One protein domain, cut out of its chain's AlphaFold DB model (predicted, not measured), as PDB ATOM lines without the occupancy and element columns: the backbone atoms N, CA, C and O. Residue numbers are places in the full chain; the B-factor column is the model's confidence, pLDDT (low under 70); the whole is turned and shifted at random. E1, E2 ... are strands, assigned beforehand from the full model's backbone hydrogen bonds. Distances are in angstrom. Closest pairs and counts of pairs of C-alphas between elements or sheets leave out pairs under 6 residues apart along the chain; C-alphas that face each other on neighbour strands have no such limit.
ATOM      1  N   THR A 115     160.245 188.861 135.201       80.69
ATOM      2  CA  THR A 115     160.291 187.775 136.187       80.69
ATOM      3  C   THR A 115     160.608 188.310 137.588       80.69
ATOM      4  O   THR A 115     160.903 189.492 137.767       80.69
ATOM      5  N   GLY A 116     160.497 187.444 138.602       80.94
ATOM      6  CA  GLY A 116     161.009 187.732 139.945       80.94
ATOM      7  C   GLY A 116     160.351 188.925 140.636       80.94
ATOM      8  O   GLY A 116     161.055 189.760 141.191       80.94
ATOM      9  N   ARG A 117     159.014 189.033 140.600       86.25
ATOM     10  CA  ARG A 117     158.321 190.097 141.337       86.25
ATOM     11  C   ARG A 117     158.753 190.084 142.809       86.25
ATOM     12  O   ARG A 117     158.590 189.065 143.476       86.25
ATOM     13  N   GLN A 118     159.211 191.228 143.307       85.81
ATOM     14  CA  GLN A 118     159.540 191.445 144.715       85.81
ATOM     15  C   GLN A 118     158.706 192.584 145.283       85.81
ATOM     16  O   GLN A 118     158.709 193.686 144.733       85.81
ATOM     17  N   ASP A 119     158.012 192.324 146.387       87.06
ATOM     18  CA  ASP A 119     157.340 193.372 147.148       87.06
ATOM     19  C   ASP A 119     158.391 194.136 147.977       87.06
ATOM     20  O   ASP A 119     159.240 193.544 148.645       87.06
ATOM     21  N   LEU A 120     158.368 195.466 147.901       81.38
ATOM     22  CA  LEU A 120     159.355 196.343 148.526       81.38
ATOM     23  C   LEU A 120     158.891 196.774 149.916       81.38
ATOM     24  O   LEU A 120     157.741 197.176 150.093       81.38
ATOM     25  N   THR A 121     159.803 196.764 150.890       83.06
ATOM     26  CA  THR A 121     159.494 197.083 152.293       83.06
ATOM     27  C   THR A 121     160.161 198.388 152.728       83.06
ATOM     28  O   THR A 121     161.326 198.636 152.427       83.06
ATOM     29  N   VAL A 122     159.433 199.234 153.465       83.69
ATOM     30  CA  VAL A 122     160.019 200.435 154.080       83.69
ATOM     31  C   VAL A 122     160.931 200.008 155.224       83.69
ATOM     32  O   VAL A 122     160.478 199.361 156.165       83.69
ATOM     33  N   THR A 123     162.207 200.380 155.157       79.88
ATOM     34  CA  THR A 123     163.202 199.993 156.168       79.88
ATOM     35  C   THR A 123     163.506 201.119 157.144       79.88
ATOM     36  O   THR A 123     163.759 200.852 158.316       79.88
ATOM     37  N   THR A 124     163.460 202.376 156.695       78.00
ATOM     38  CA  THR A 124     163.724 203.539 157.552       78.00
ATOM     39  C   THR A 124     162.911 204.758 157.132       78.00
ATOM     40  O   THR A 124     162.770 205.052 155.943       78.00
ATOM     41  N   THR A 125     162.454 205.521 158.122       77.62
ATOM     42  CA  THR A 125     161.808 206.828 157.956       77.62
ATOM     43  C   THR A 125     162.619 207.903 158.687       77.62
ATOM     44  O   THR A 125     163.204 207.638 159.737       77.62
ATOM     45  N   GLN A 126     162.683 209.122 158.142       78.50
ATOM     46  CA  GLN A 126     163.366 210.263 158.768       78.50
ATOM     47  C   GLN A 126     162.453 211.499 158.792       78.50
ATOM     48  O   GLN A 126     161.727 211.746 157.835       78.50
ATOM     49  N   GLY A 127     162.511 212.306 159.858       76.75
ATOM     50  CA  GLY A 127     161.705 213.527 160.012       76.75
ATOM     51  C   GLY A 127     160.413 213.292 160.804       76.75
ATOM     52  O   GLY A 127     160.376 212.441 161.685       76.75
ATOM     53  N   ALA A 128     159.347 214.042 160.501       75.19
ATOM     54  CA  ALA A 128     158.063 213.991 161.223       75.19
ATOM     55  C   ALA A 128     157.137 212.818 160.815       75.19
ATOM     56  O   ALA A 128     155.923 212.880 161.029       75.19
ATOM     57  N   ILE A 129     157.681 211.763 160.195       80.81
ATOM     58  CA  ILE A 129     156.905 210.593 159.761       80.81
ATOM     59  C   ILE A 129     156.560 209.734 160.979       80.81
ATOM     60  O   ILE A 129     157.451 209.274 161.688       80.81
ATOM     61  N   ASN A 130     155.271 209.477 161.181       83.00
ATOM     62  CA  ASN A 130     154.761 208.552 162.187       83.00
ATOM     63  C   ASN A 130     154.701 207.119 161.643       83.00
ATOM     64  O   ASN A 130     155.236 206.192 162.245       83.00
ATOM     65  N   THR A 131     154.094 206.951 160.463       83.56
ATOM     66  CA  THR A 131     153.918 205.645 159.818       83.56
ATOM     67  C   THR A 131     154.189 205.767 158.327       83.56
ATOM     68  O   THR A 131     153.738 206.713 157.687       83.56
ATOM     69  N   ALA A 132     154.885 204.787 157.756       85.06
ATOM     70  CA  ALA A 132     155.021 204.630 156.313       85.06
ATOM     71  C   ALA A 132     154.534 203.233 155.919       85.06
ATOM     72  O   ALA A 132     155.006 202.230 156.451       85.06
ATOM     73  N   THR A 133     153.575 203.168 155.000       85.69
ATOM     74  CA  THR A 133     153.017 201.915 154.474       85.69
ATOM     75  C   THR A 133     153.238 201.854 152.972       85.69
ATOM     76  O   THR A 133     153.167 202.878 152.300       85.69
ATOM     77  N   THR A 134     153.539 200.676 152.435       84.56
ATOM     78  CA  THR A 134     153.904 200.505 151.024       84.56
ATOM     79  C   THR A 134     153.175 199.320 150.407       84.56
ATOM     80  O   THR A 134     152.978 198.291 151.049       84.56
ATOM     81  N   THR A 135     152.780 199.482 149.149       87.31
ATOM     82  CA  THR A 135     152.343 198.413 148.238       87.31
ATOM     83  C   THR A 135     153.285 198.299 147.040       87.31
ATOM     84  O   THR A 135     152.932 197.723 146.010       87.31
ATOM     85  N   MET A 136     154.466 198.912 147.140       83.56
ATOM     86  CA  MET A 136     155.421 198.955 146.049       83.56
ATOM     87  C   MET A 136     155.968 197.568 145.735       83.56
ATOM     88  O   MET A 136     156.234 196.773 146.631       83.56
ATOM     89  N   ALA A 137     156.182 197.311 144.453       86.12
ATOM     90  CA  ALA A 137     156.823 196.111 143.959       86.12
ATOM     91  C   ALA A 137     157.792 196.450 142.825       86.12
ATOM     92  O   ALA A 137     157.633 197.452 142.118       86.12
ATOM     93  N   SER A 138     158.780 195.584 142.638       81.44
ATOM     94  CA  SER A 138     159.677 195.587 141.490       81.44
ATOM     95  C   SER A 138     159.550 194.285 140.702       81.44
ATOM     96  O   SER A 138     159.077 193.277 141.229       81.44
ATOM     97  N   ALA A 139     159.924 194.315 139.426       83.88
ATOM     98  CA  ALA A 139     160.071 193.130 138.591       83.88
ATOM     99  C   ALA A 139     161.269 193.306 137.651       83.88
ATOM    100  O   ALA A 139     161.552 194.420 137.195       83.88
ATOM    101  N   TYR A 140     161.951 192.204 137.360       79.12
ATOM    102  CA  TYR A 140     163.217 192.191 136.632       79.12
ATOM    103  C   TYR A 140     163.017 191.692 135.208       79.12
ATOM    104  O   TYR A 140     162.143 190.866 134.952       79.12
ATOM    105  N   ASN A 141     163.845 192.167 134.290       76.38
ATOM    106  CA  ASN A 141     163.973 191.568 132.971       76.38
ATOM    107  C   ASN A 141     164.607 190.174 133.096       76.38
ATOM    108  O   ASN A 141     165.166 189.802 134.130       76.38
ATOM    109  N   SER A 142     164.518 189.382 132.033       75.88
ATOM    110  CA  SER A 142     165.117 188.041 131.988       75.88
ATOM    111  C   SER A 142     166.650 188.031 132.117       75.88
ATOM    112  O   SER A 142     167.209 187.018 132.527       75.88
ATOM    113  N   ASP A 143     167.318 189.152 131.830       73.25
ATOM    114  CA  ASP A 143     168.756 189.362 132.042       73.25
ATOM    115  C   ASP A 143     169.114 189.812 133.476       73.25
ATOM    116  O   ASP A 143     170.287 189.981 133.795       73.25
ATOM    117  N   GLY A 144     168.118 189.987 134.356       72.25
ATOM    118  CA  GLY A 144     168.299 190.428 135.742       72.25
ATOM    119  C   GLY A 144     168.317 191.947 135.941       72.25
ATOM    120  O   GLY A 144     168.283 192.404 137.085       72.25
ATOM    121  N   SER A 145     168.304 192.743 134.867       72.31
ATOM    122  CA  SER A 145     168.179 194.203 134.955       72.31
ATOM    123  C   SER A 145     166.781 194.623 135.440       72.31
ATOM    124  O   SER A 145     165.816 193.852 135.395       72.31
ATOM    125  N   LEU A 146     166.630 195.859 135.932       74.12
ATOM    126  CA  LEU A 146     165.326 196.347 136.387       74.12
ATOM    127  C   LEU A 146     164.385 196.579 135.199       74.12
ATOM    128  O   LEU A 146     164.614 197.477 134.392       74.12
ATOM    129  N   GLY A 147     163.273 195.846 135.147       77.19
ATOM    130  CA  GLY A 147     162.220 196.099 134.164       77.19
ATOM    131  C   GLY A 147     161.194 197.128 134.641       77.19
ATOM    132  O   GLY A 147     160.689 197.936 133.852       77.19
ATOM    133  N   LYS A 148     160.859 197.109 135.943       79.62
ATOM    134  CA  LYS A 148     159.791 197.951 136.497       79.62
ATOM    135  C   LYS A 148     159.816 198.126 138.016       79.62
ATOM    136  O   LYS A 148     160.067 197.167 138.735       79.62
ATOM    137  N   VAL A 149     159.404 199.309 138.489       79.38
ATOM    138  CA  VAL A 149     158.971 199.587 139.877       79.38
ATOM    139  C   VAL A 149     157.596 200.246 139.826       79.38
ATOM    140  O   VAL A 149     157.370 201.124 139.002       79.38
ATOM    141  N   TYR A 150     156.653 199.808 140.656       81.69
ATOM    142  CA  TYR A 150     155.278 200.316 140.645       81.69
ATOM    143  C   TYR A 150     154.598 200.127 142.000       81.69
ATOM    144  O   TYR A 150     155.093 199.386 142.841       81.69
ATOM    145  N   GLY A 151     153.448 200.771 142.202       84.19
ATOM    146  CA  GLY A 151     152.652 200.677 143.430       84.19
ATOM    147  C   GLY A 151     152.563 202.022 144.142       84.19
ATOM    148  O   GLY A 151     152.707 203.068 143.511       84.19
ATOM    149  N   SER A 152     152.304 202.016 145.446       82.44
ATOM    150  CA  SER A 152     152.204 203.250 146.227       82.44
ATOM    151  C   SER A 152     152.926 203.175 147.561       82.44
ATOM    152  O   SER A 152     153.090 202.099 148.134       82.44
ATOM    153  N   ILE A 153     153.304 204.340 148.074       81.56
ATOM    154  CA  ILE A 153     153.724 204.523 149.458       81.56
ATOM    155  C   ILE A 153     152.873 205.617 150.102       81.56
ATOM    156  O   ILE A 153     152.696 206.695 149.538       81.56
ATOM    157  N   THR A 154     152.330 205.334 151.280       82.38
ATOM    158  CA  THR A 154     151.531 206.268 152.072       82.38
ATOM    159  C   THR A 154     152.284 206.622 153.343       82.38
ATOM    160  O   THR A 154     152.688 205.742 154.105       82.38
ATOM    161  N   LEU A 155     152.462 207.920 153.563       81.25
ATOM    162  CA  LEU A 155     153.159 208.517 154.690       81.25
ATOM    163  C   LEU A 155     152.148 209.232 155.575       81.25
ATOM    164  O   LEU A 155     151.454 210.130 155.107       81.25
ATOM    165  N   ASP A 156     152.101 208.848 156.843       81.81
ATOM    166  CA  ASP A 156     151.364 209.533 157.897       81.81
ATOM    167  C   ASP A 156     152.336 210.338 158.751       81.81
ATOM    168  O   ASP A 156     153.347 209.810 159.219       81.81
ATOM    169  N   PHE A 157     152.020 211.607 158.986       78.56
ATOM    170  CA  PHE A 157     152.857 212.529 159.747       78.56
ATOM    171  C   PHE A 157     152.277 212.746 161.140       78.56
ATOM    172  O   PHE A 157     151.072 212.939 161.298       78.56
ATOM    173  N   ALA A 158     153.139 212.737 162.158       72.38
ATOM    174  CA  ALA A 158     152.734 213.007 163.540       72.38
ATOM    175  C   ALA A 158     152.368 214.489 163.755       72.38
ATOM    176  O   ALA A 158     151.590 214.827 164.644       72.38
ATOM    177  N   SER A 159     152.942 215.372 162.934       71.69
ATOM    178  CA  SER A 159     152.746 216.822 162.938       71.69
ATOM    179  C   SER A 159     153.117 217.400 161.571       71.69
ATOM    180  O   SER A 159     153.835 216.748 160.811       71.69
ATOM    181  N   THR A 160     152.708 218.639 161.277       71.88
ATOM    182  CA  THR A 160     153.158 219.361 160.076       71.88
ATOM    183  C   THR A 160     154.691 219.357 160.000       71.88
ATOM    184  O   THR A 160     155.333 219.856 160.931       71.88
ATOM    185  N   PRO A 161     155.310 218.809 158.942       69.88
ATOM    186  CA  PRO A 161     156.763 218.745 158.866       69.88
ATOM    187  C   PRO A 161     157.356 220.118 158.534       69.88
ATOM    188  O   PRO A 161     156.840 220.840 157.683       69.88
ATOM    189  N   SER A 162     158.477 220.469 159.167       68.12
ATOM    190  CA  SER A 162     159.254 221.669 158.844       68.12
ATOM    191  C   SER A 162     160.468 221.295 157.982       68.12
ATOM    192  O   SER A 162     161.576 221.154 158.499       68.12
ATOM    193  N   GLY A 163     160.256 221.091 156.680       74.50
ATOM    194  CA  GLY A 163     161.315 220.787 155.706       74.50
ATOM    195  C   GLY A 163     161.175 219.425 155.023       74.50
ATOM    196  O   GLY A 163     160.185 218.719 155.221       74.50
ATOM    197  N   ASN A 164     162.169 219.078 154.199       77.25
ATOM    198  CA  ASN A 164     162.155 217.853 153.404       77.25
ATOM    199  C   ASN A 164     162.130 216.616 154.299       77.25
ATOM    200  O   ASN A 164     162.874 216.496 155.270       77.25
ATOM    201  N   VAL A 165     161.297 215.668 153.908       76.19
ATOM    202  CA  VAL A 165     161.178 214.357 154.522       76.19
ATOM    203  C   VAL A 165     161.702 213.336 153.528       76.19
ATOM    204  O   VAL A 165     161.425 213.445 152.339       76.19
ATOM    205  N   THR A 166     162.446 212.337 153.998       79.69
ATOM    206  CA  THR A 166     162.931 211.255 153.137       79.69
ATOM    207  C   THR A 166     162.491 209.912 153.686       79.69
ATOM    208  O   THR A 166     162.588 209.645 154.887       79.69
ATOM    209  N   VAL A 167     162.015 209.061 152.786       80.06
ATOM    210  CA  VAL A 167     161.807 207.645 153.050       80.06
ATOM    211  C   VAL A 167     162.814 206.856 152.254       80.06
ATOM    212  O   VAL A 167     162.962 207.080 151.052       80.06
ATOM    213  N   THR A 168     163.470 205.921 152.930       84.00
ATOM    214  CA  THR A 168     164.361 204.971 152.279       84.00
ATOM    215  C   THR A 168     163.712 203.600 152.296       84.00
ATOM    216  O   THR A 168     163.295 203.083 153.337       84.00
ATOM    217  N   ILE A 169     163.639 203.018 151.112       76.69
ATOM    218  CA  ILE A 169     163.260 201.636 150.882       76.69
ATOM    219  C   ILE A 169     164.570 200.874 150.695       76.69
ATOM    220  O   ILE A 169     165.336 201.157 149.771       76.69
ATOM    221  N   GLY A 170     164.865 199.966 151.621       74.31
ATOM    222  CA  GLY A 170     166.062 199.132 151.582       74.31
ATOM    223  C   GLY A 170     165.836 197.820 150.836       74.31
ATOM    224  O   GLY A 170     164.700 197.422 150.593       74.31
ATOM    225  N   ASP A 171     166.944 197.159 150.500       66.69
ATOM    226  CA  ASP A 171     166.985 195.793 149.962       66.69
ATOM    227  C   ASP A 171     166.104 195.563 148.721       66.69
ATOM    228  O   ASP A 171     165.427 194.552 148.565       66.69
ATOM    229  N   THR A 172     166.099 196.532 147.804       68.69
ATOM    230  CA  THR A 172     165.208 196.488 146.633       68.69
ATOM    231  C   THR A 172     165.705 195.568 145.510       68.69
ATOM    232  O   THR A 172     165.076 195.460 144.459       68.69
ATOM    233  N   GLY A 173     166.874 194.938 145.681       67.50
ATOM    234  CA  GLY A 173     167.569 194.191 144.625       67.50
ATOM    235  C   GLY A 173     167.992 195.038 143.412       67.50
ATOM    236  O   GLY A 173     168.608 194.515 142.492       67.50
ATOM    237  N   LEU A 174     167.693 196.342 143.396       73.31
ATOM    238  CA  LEU A 174     168.073 197.257 142.323       73.31
ATOM    239  C   LEU A 174     169.570 197.541 142.420       73.31
ATOM    240  O   LEU A 174     170.048 197.831 143.504       73.31
ATOM    241  N   ARG A 175     170.336 197.444 141.337       74.56
ATOM    242  CA  ARG A 175     171.770 197.790 141.340       74.56
ATOM    243  C   ARG A 175     172.132 198.503 140.043       74.56
ATOM    244  O   ARG A 175     172.752 197.903 139.169       74.56
ATOM    245  N   PRO A 176     171.673 199.746 139.846       77.19
ATOM    246  CA  PRO A 176     172.107 200.493 138.685       77.19
ATOM    247  C   PRO A 176     173.588 200.868 138.805       77.19
ATOM    248  O   PRO A 176     174.096 201.071 139.905       77.19
ATOM    249  N   ALA A 177     174.271 201.000 137.670       80.06
ATOM    250  CA  ALA A 177     175.666 201.429 137.592       80.06
ATOM    251  C   ALA A 177     175.857 202.887 138.056       80.06
ATOM    252  O   ALA A 177     176.940 203.285 138.480       80.06
ATOM    253  N   THR A 178     174.791 203.688 138.001       85.69
ATOM    254  CA  THR A 178     174.741 205.066 138.503       85.69
ATOM    255  C   THR A 178     173.414 205.323 139.200       85.69
ATOM    256  O   THR A 178     172.414 204.695 138.860       85.69
ATOM    257  N   ASP A 179     173.360 206.316 140.083       86.88
ATOM    258  CA  ASP A 179     172.089 206.761 140.653       86.88
ATOM    259  C   ASP A 179     171.111 207.187 139.548       86.88
ATOM    260  O   ASP A 179     171.455 207.920 138.616       86.88
ATOM    261  N   ILE A 180     169.876 206.712 139.662       80.88
ATOM    262  CA  ILE A 180     168.817 206.906 138.677       80.88
ATOM    263  C   ILE A 180     167.709 207.745 139.285       80.88
ATOM    264  O   ILE A 180     167.160 207.411 140.333       80.88
ATOM    265  N   ASN A 181     167.328 208.802 138.573       81.81
ATOM    266  CA  ASN A 181     166.268 209.700 139.001       81.81
ATOM    267  C   ASN A 181     164.991 209.366 138.238       81.81
ATOM    268  O   ASN A 181     164.922 209.565 137.024       81.81
ATOM    269  N   ILE A 182     163.978 208.876 138.948       74.81
ATOM    270  CA  ILE A 182     162.668 208.613 138.357       74.81
ATOM    271  C   ILE A 182     161.771 209.807 138.669       74.81
ATOM    272  O   ILE A 182     161.430 210.080 139.821       74.81
ATOM    273  N   HIS A 183     161.387 210.518 137.613       69.81
ATOM    274  CA  HIS A 183     160.435 211.618 137.667       69.81
ATOM    275  C   HIS A 183     159.086 211.095 137.172       69.81
ATOM    276  O   HIS A 183     158.929 210.838 135.981       69.81
ATOM    277  N   GLY A 184     158.120 210.878 138.067       56.66
ATOM    278  CA  GLY A 184     156.821 210.362 137.618       56.66
ATOM    279  C   GLY A 184     155.811 209.931 138.674       56.66
ATOM    280  O   GLY A 184     154.874 209.222 138.318       56.66
ATOM    281  N   GLY A 185     155.972 210.308 139.942       58.91
ATOM    282  CA  GLY A 185     154.990 209.943 140.960       58.91
ATOM    283  C   GLY A 185     154.048 211.078 141.331       58.91
ATOM    284  O   GLY A 185     154.456 212.206 141.569       58.91
ATOM    285  N   VAL A 186     152.759 210.784 141.395       58.94
ATOM    286  CA  VAL A 186     151.773 211.772 141.833       58.94
ATOM    287  C   VAL A 186     151.710 211.748 143.353       58.94
ATOM    288  O   VAL A 186     151.497 210.686 143.938       58.94
ATOM    289  N   ILE A 187     151.878 212.911 143.985       62.25
ATOM    290  CA  ILE A 187     151.532 213.095 145.393       62.25
ATOM    291  C   ILE A 187     150.037 213.396 145.453       62.25
ATOM    292  O   ILE A 187     149.588 214.431 144.963       62.25
ATOM    293  N   VAL A 188     149.277 212.483 146.048       62.31
ATOM    294  CA  VAL A 188     147.872 212.693 146.387       62.31
ATOM    295  C   VAL A 188     147.795 213.142 147.840       62.31
ATOM    296  O   VAL A 188     148.101 212.380 148.764       62.31
ATOM    297  N   ASP A 189     147.405 214.401 148.010       67.56
ATOM    298  CA  ASP A 189     146.974 214.981 149.278       67.56
ATOM    299  C   ASP A 189     145.534 214.548 149.585       67.56
ATOM    300  O   ASP A 189     144.676 214.529 148.699       67.56
ATOM    301  N   VAL A 190     145.262 214.219 150.847       57.19
ATOM    302  CA  VAL A 190     143.898 214.037 151.351       57.19
ATOM    303  C   VAL A 190     143.697 214.980 152.531       57.19
ATOM    304  O   VAL A 190     143.596 214.563 153.684       57.19
ATOM    305  N   TYR A 191     143.613 216.275 152.234       64.31
ATOM    306  CA  TYR A 191     143.109 217.284 153.153       64.31
ATOM    307  C   TYR A 191     141.720 217.733 152.679       64.31
ATOM    308  O   TYR A 191     141.523 218.165 151.542       64.31
ATOM    309  N   THR A 192     140.709 217.620 153.546       54.66
ATOM    310  CA  THR A 192     139.339 218.137 153.313       54.66
ATOM    311  C   THR A 192     138.608 217.623 152.054       54.66
ATOM    312  O   THR A 192     137.813 218.349 151.467       54.66
ATOM    313  N   ASN A 193     138.825 216.365 151.639       56.34
ATOM    314  CA  ASN A 193     138.217 215.759 150.434       56.34
ATOM    315  C   ASN A 193     138.582 216.454 149.102       56.34
ATOM    316  O   ASN A 193     137.868 216.290 148.114       56.34
ATOM    317  N   THR A 194     139.682 217.213 149.057       57.94
ATOM    318  CA  THR A 194     140.165 217.862 147.828       57.94
ATOM    319  C   THR A 194     141.440 217.177 147.340       57.94
ATOM    320  O   THR A 194     142.381 217.007 148.109       57.94
ATOM    321  N   PHE A 195     141.474 216.791 146.063       59.22
ATOM    322  CA  PHE A 195     142.660 216.222 145.422       59.22
ATOM    323  C   PHE A 195     143.610 217.346 145.003       59.22
ATOM    324  O   PHE A 195     143.411 217.967 143.959       59.22
ATOM    325  N   ASN A 196     144.646 217.604 145.800       61.78
ATOM    326  CA  ASN A 196     145.709 218.526 145.405       61.78
ATOM    327  C   ASN A 196     146.846 217.746 144.740       61.78
ATOM    328  O   ASN A 196     147.411 216.831 145.338       61.78
ATOM    329  N   PHE A 197     147.188 218.129 143.511       58.62
ATOM    330  CA  PHE A 197     148.389 217.656 142.829       58.62
ATOM    331  C   PHE A 197     149.551 218.564 143.239       58.62
ATOM    332  O   PHE A 197     149.652 219.692 142.761       58.62
ATOM    333  N   SER A 198     150.412 218.095 144.142       56.94
ATOM    334  CA  SER A 198     151.700 218.755 144.394       56.94
ATOM    335  C   SER A 198     152.749 218.184 143.441       56.94
ATOM    336  O   SER A 198     152.691 217.001 143.098       56.94
ATOM    337  N   GLY A 199     153.670 219.028 142.972       53.69
ATOM    338  CA  GLY A 199     154.715 218.645 142.021       53.69
ATOM    339  C   GLY A 199     155.533 217.427 142.472       53.69
ATOM    340  O   GLY A 199     155.637 217.126 143.658       53.69
ATOM    341  N   VAL A 200     156.098 216.723 141.493       54.34
ATOM    342  CA  VAL A 200     156.953 215.544 141.684       54.34
ATOM    343  C   VAL A 200     158.261 215.930 142.370       54.34
ATOM    344  O   VAL A 200     159.125 216.534 141.733       54.34
ATOM    345  N   ASP A 201     158.445 215.506 143.618       63.12
ATOM    346  CA  ASP A 201     159.785 215.358 144.179       63.12
ATOM    347  C   ASP A 201     160.430 214.041 143.713       63.12
ATOM    348  O   ASP A 201     159.778 213.091 143.268       63.12
ATOM    349  N   LYS A 202     161.759 214.041 143.724       72.88
ATOM    350  CA  LYS A 202     162.634 213.060 143.082       72.88
ATOM    351  C   LYS A 202     162.592 211.698 143.791       72.88
ATOM    352  O   LYS A 202     162.875 211.624 144.986       72.88
ATOM    353  N   ILE A 203     162.368 210.619 143.035       77.12
ATOM    354  CA  ILE A 203     162.787 209.274 143.457       77.12
ATOM    355  C   ILE A 203     164.219 209.068 142.983       77.12
ATOM    356  O   ILE A 203     164.497 209.259 141.796       77.12
ATOM    357  N   THR A 204     165.105 208.638 143.873       83.12
ATOM    358  CA  THR A 204     166.444 208.192 143.483       83.12
ATOM    359  C   THR A 204     166.581 206.707 143.768       83.12
ATOM    360  O   THR A 204     166.449 206.282 144.911       83.12
ATOM    361  N   VAL A 205     166.835 205.914 142.730       81.75
ATOM    362  CA  VAL A 205     167.345 204.551 142.888       81.75
ATOM    363  C   VAL A 205     168.856 204.666 142.978       81.75
ATOM    364  O   VAL A 205     169.496 205.082 142.012       81.75
ATOM    365  N   HIS A 206     169.412 204.349 144.138       86.06
ATOM    366  CA  HIS A 206     170.843 204.437 144.372       86.06
ATOM    367  C   HIS A 206     171.568 203.191 143.866       86.06
ATOM    368  O   HIS A 206     170.996 202.101 143.790       86.06
ATOM    369  N   THR A 207     172.850 203.352 143.554       86.62
ATOM    370  CA  THR A 207     173.749 202.250 143.152       86.62
ATOM    371  C   THR A 207     173.817 201.102 144.170       86.62
ATOM    372  O   THR A 207     173.995 199.944 143.792       86.62
ATOM    373  N   ASP A 208     173.611 201.385 145.459       84.94
ATOM    374  CA  ASP A 208     173.569 200.385 146.535       84.94
ATOM    375  C   ASP A 208     172.235 199.615 146.620       84.94
ATOM    376  O   ASP A 208     172.098 198.672 147.403       84.94
ATOM    377  N   GLY A 209     171.257 199.998 145.796       78.50
ATOM    378  CA  GLY A 209     169.921 199.424 145.762       78.50
ATOM    379  C   GLY A 209     168.991 199.846 146.865       78.50
ATOM    380  O   GLY A 209     167.989 199.173 147.121       78.50
ATOM    381  N   THR A 210     169.295 200.951 147.519       83.56
ATOM    382  CA  THR A 210     168.285 201.693 148.250       83.56
ATOM    383  C   THR A 210     167.505 202.584 147.287       83.56
ATOM    384  O   THR A 210     168.021 203.069 146.278       83.56
ATOM    385  N   VAL A 211     166.226 202.791 147.580       79.94
ATOM    386  CA  VAL A 211     165.398 203.770 146.875       79.94
ATOM    387  C   VAL A 211     165.021 204.850 147.861       79.94
ATOM    388  O   VAL A 211     164.384 204.567 148.876       79.94
ATOM    389  N   THR A 212     165.404 206.086 147.565       82.75
ATOM    390  CA  THR A 212     164.997 207.242 148.354       82.75
ATOM    391  C   THR A 212     163.870 207.980 147.664       82.75
ATOM    392  O   THR A 212     163.888 208.232 146.458       82.75
ATOM    393  N   ILE A 213     162.866 208.325 148.458       77.56
ATOM    394  CA  ILE A 213     161.776 209.202 148.065       77.56
ATOM    395  C   ILE A 213     161.870 210.401 148.990       77.56
ATOM    396  O   ILE A 213     161.619 210.284 150.192       77.56
ATOM    397  N   THR A 214     162.263 211.541 148.437       77.81
ATOM    398  CA  THR A 214     162.214 212.809 149.159       77.81
ATOM    399  C   THR A 214     160.878 213.471 148.866       77.81
ATOM    400  O   THR A 214     160.414 213.452 147.734       77.81
ATOM    401  N   VAL A 215     160.249 214.028 149.892       73.62
ATOM    402  CA  VAL A 215     159.005 214.786 149.806       73.62
ATOM    403  C   VAL A 215     159.244 216.134 150.466       73.62
ATOM    404  O   VAL A 215     159.799 216.201 151.563       73.62
ATOM    405  N   THR A 216     158.798 217.196 149.813       74.50
ATOM    406  CA  THR A 216     158.788 218.571 150.304       74.50
ATOM    407  C   THR A 216     157.354 218.896 150.730       74.50
ATOM    408  O   THR A 216     156.535 219.324 149.913       74.50
ATOM    409  N   PRO A 217     156.992 218.619 151.990       65.94
ATOM    410  CA  PRO A 217     155.623 218.747 152.464       65.94
ATOM    411  C   PRO A 217     155.169 220.212 152.484       65.94
ATOM    412  O   PRO A 217     155.941 221.120 152.793       65.94
ATOM    413  N   SER A 218     153.890 220.442 152.183       64.25
ATOM    414  CA  SER A 218     153.234 221.741 152.332       64.25
ATOM    415  C   SER A 218     152.659 221.910 153.745       64.25
ATOM    416  O   SER A 218     152.396 220.948 154.470       64.25
ATOM    417  N   SER A 219     152.474 223.163 154.155       60.38
ATOM    418  CA  SER A 219     152.384 223.608 155.552       60.38
ATOM    419  C   SER A 219     151.155 223.154 156.368       60.38
ATOM    420  O   SER A 219     150.969 223.654 157.475       60.38
ATOM    421  N   ILE A 220     150.294 222.263 155.863       58.72
ATOM    422  CA  ILE A 220     148.998 221.922 156.494       58.72
ATOM    423  C   ILE A 220     148.616 220.427 156.445       58.72
ATOM    424  O   ILE A 220     147.451 220.095 156.650       58.72
ATOM    425  N   ILE A 221     149.557 219.511 156.180       64.75
ATOM    426  CA  ILE A 221     149.218 218.130 155.779       64.75
ATOM    427  C   ILE A 221     149.664 217.074 156.802       64.75
ATOM    428  O   ILE A 221     150.761 217.139 157.353       64.75
ATOM    429  N   THR A 222     148.803 216.070 157.023       70.31
ATOM    430  CA  THR A 222     149.039 214.923 157.922       70.31
ATOM    431  C   THR A 222     149.177 213.579 157.201       70.31
ATOM    432  O   THR A 222     149.607 212.613 157.830       70.31
ATOM    433  N   ARG A 223     148.870 213.495 155.895       77.94
ATOM    434  CA  ARG A 223     149.017 212.276 155.082       77.94
ATOM    435  C   ARG A 223     149.386 212.578 153.628       77.94
ATOM    436  O   ARG A 223     148.702 213.366 152.982       77.94
ATOM    437  N   TYR A 224     150.376 211.868 153.087       77.06
ATOM    438  CA  TYR A 224     150.702 211.860 151.654       77.06
ATOM    439  C   TYR A 224     150.660 210.449 151.093       77.06
ATOM    440  O   TYR A 224     151.219 209.538 151.692       77.06
ATOM    441  N   THR A 225     150.058 210.268 149.917       78.00
ATOM    442  CA  THR A 225     150.233 209.034 149.142       78.00
ATOM    443  C   THR A 225     150.955 209.336 147.848       78.00
ATOM    444  O   THR A 225     150.495 210.138 147.043       78.00
ATOM    445  N   PHE A 226     152.074 208.665 147.647       74.75
ATOM    446  CA  PHE A 226     152.844 208.707 146.425       74.75
ATOM    447  C   PHE A 226     152.546 207.458 145.602       74.75
ATOM    448  O   PHE A 226     152.635 206.345 146.121       74.75
ATOM    449  N   VAL A 227     152.177 207.632 144.334       76.69
ATOM    450  CA  VAL A 227     151.824 206.522 143.439       76.69
ATOM    451  C   VAL A 227     152.767 206.494 142.246       76.69
ATOM    452  O   VAL A 227     152.868 207.478 141.515       76.69
ATOM    453  N   ILE A 228     153.401 205.343 142.023       75.94
ATOM    454  CA  ILE A 228     154.149 205.031 140.808       75.94
ATOM    455  C   ILE A 228     153.253 204.157 139.927       75.94
ATOM    456  O   ILE A 228     152.973 203.002 140.285       75.94
ATOM    457  N   PRO A 229     152.765 204.681 138.791       74.81
ATOM    458  CA  PRO A 229     151.927 203.900 137.905       74.81
ATOM    459  C   PRO A 229     152.722 202.720 137.345       74.81
ATOM    460  O   PRO A 229     153.946 202.777 137.224       74.81
TER     461      PRO A 229
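This is residues 115 to 229 of the 240 residues of an uncharacterized protein of Methanobrevibacter sp (UniProt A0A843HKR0). The domain is an elongated sandwich of two sheets face to face, their strands crossed at 42 degrees. One sheet is twisted and built along the long strand E5, with E3 and E4 on one side of it and E11, then E8, on the other; E1 and the hairpin of E4 and E5 make one end of the domain, and the loop of residues 190 to 202 reaches to the other. The second sheet has the order E2, E6, E10, E9, E7. The printed part has 115 residues with no named helix and eleven named strands, E1 to E11 along the chain, antiparallel in both sheets; the class is all strand. It is compact, with a radius of gyration of the C-alphas of 14.3 A and spans of 46 by 24 by 20 A.

In the branched sheet, E5, residues 146 to 157, has three antiparallel neighbours in a staggered pairing. E4, residues 137 to 141, forms a hairpin with E5, with N 137 and O 150 2.8 A apart. E3, residues 129 to 134, is on the same side of E5, with N 133 and O 154 at 2.9 A. On the other side is E11, residues 223 to 228, with N 153 and O 226 at 2.9 A. The edge strands E1, residues 115 to 119, and E8, residues 186 to 189, pair with E4 through N 118 and O 138, 2.9 A, and with E11 through N 188 and O 225, 2.8 A. In the other sheet E6, residues 165 to 169, pairs with edge strand E2, residues 122 to 126, through N 168 and O 124, 3.2 A. E10, residues 211 to 215, pairs with E6 through N 167 and O 213, 2.9 A. It forms a hairpin with E9, residues 203 to 205, with N 212 and O 204 at 2.9 A. E9 pairs with edge strand E7, residues 180 to 182, through N 205 and O 180, 2.8 A. Between the sheets, the closest C-alphas of E2 and E3 are those of Val 122 and Thr 134, 6.8 A apart.

E1 begins at C-alpha 115, (160.291, 187.775, 136.187), and runs on into E2 at 45 degrees. E5 spans 31.0 A, from C-alpha 146 at (165.326, 196.347, 136.387). E11 spans 16.8 A and ends at C-alpha 228, (154.149, 205.031, 140.808).

The two C-alphas farthest apart, of Asp 143 and Thr 192, are 46.3 A apart. The printed part has no cut. The link from E8 to E9 is long, 13 residues. Mean pLDDT of the printed part is 75.0; 29 residues are under 70, among them residues 183 to 201.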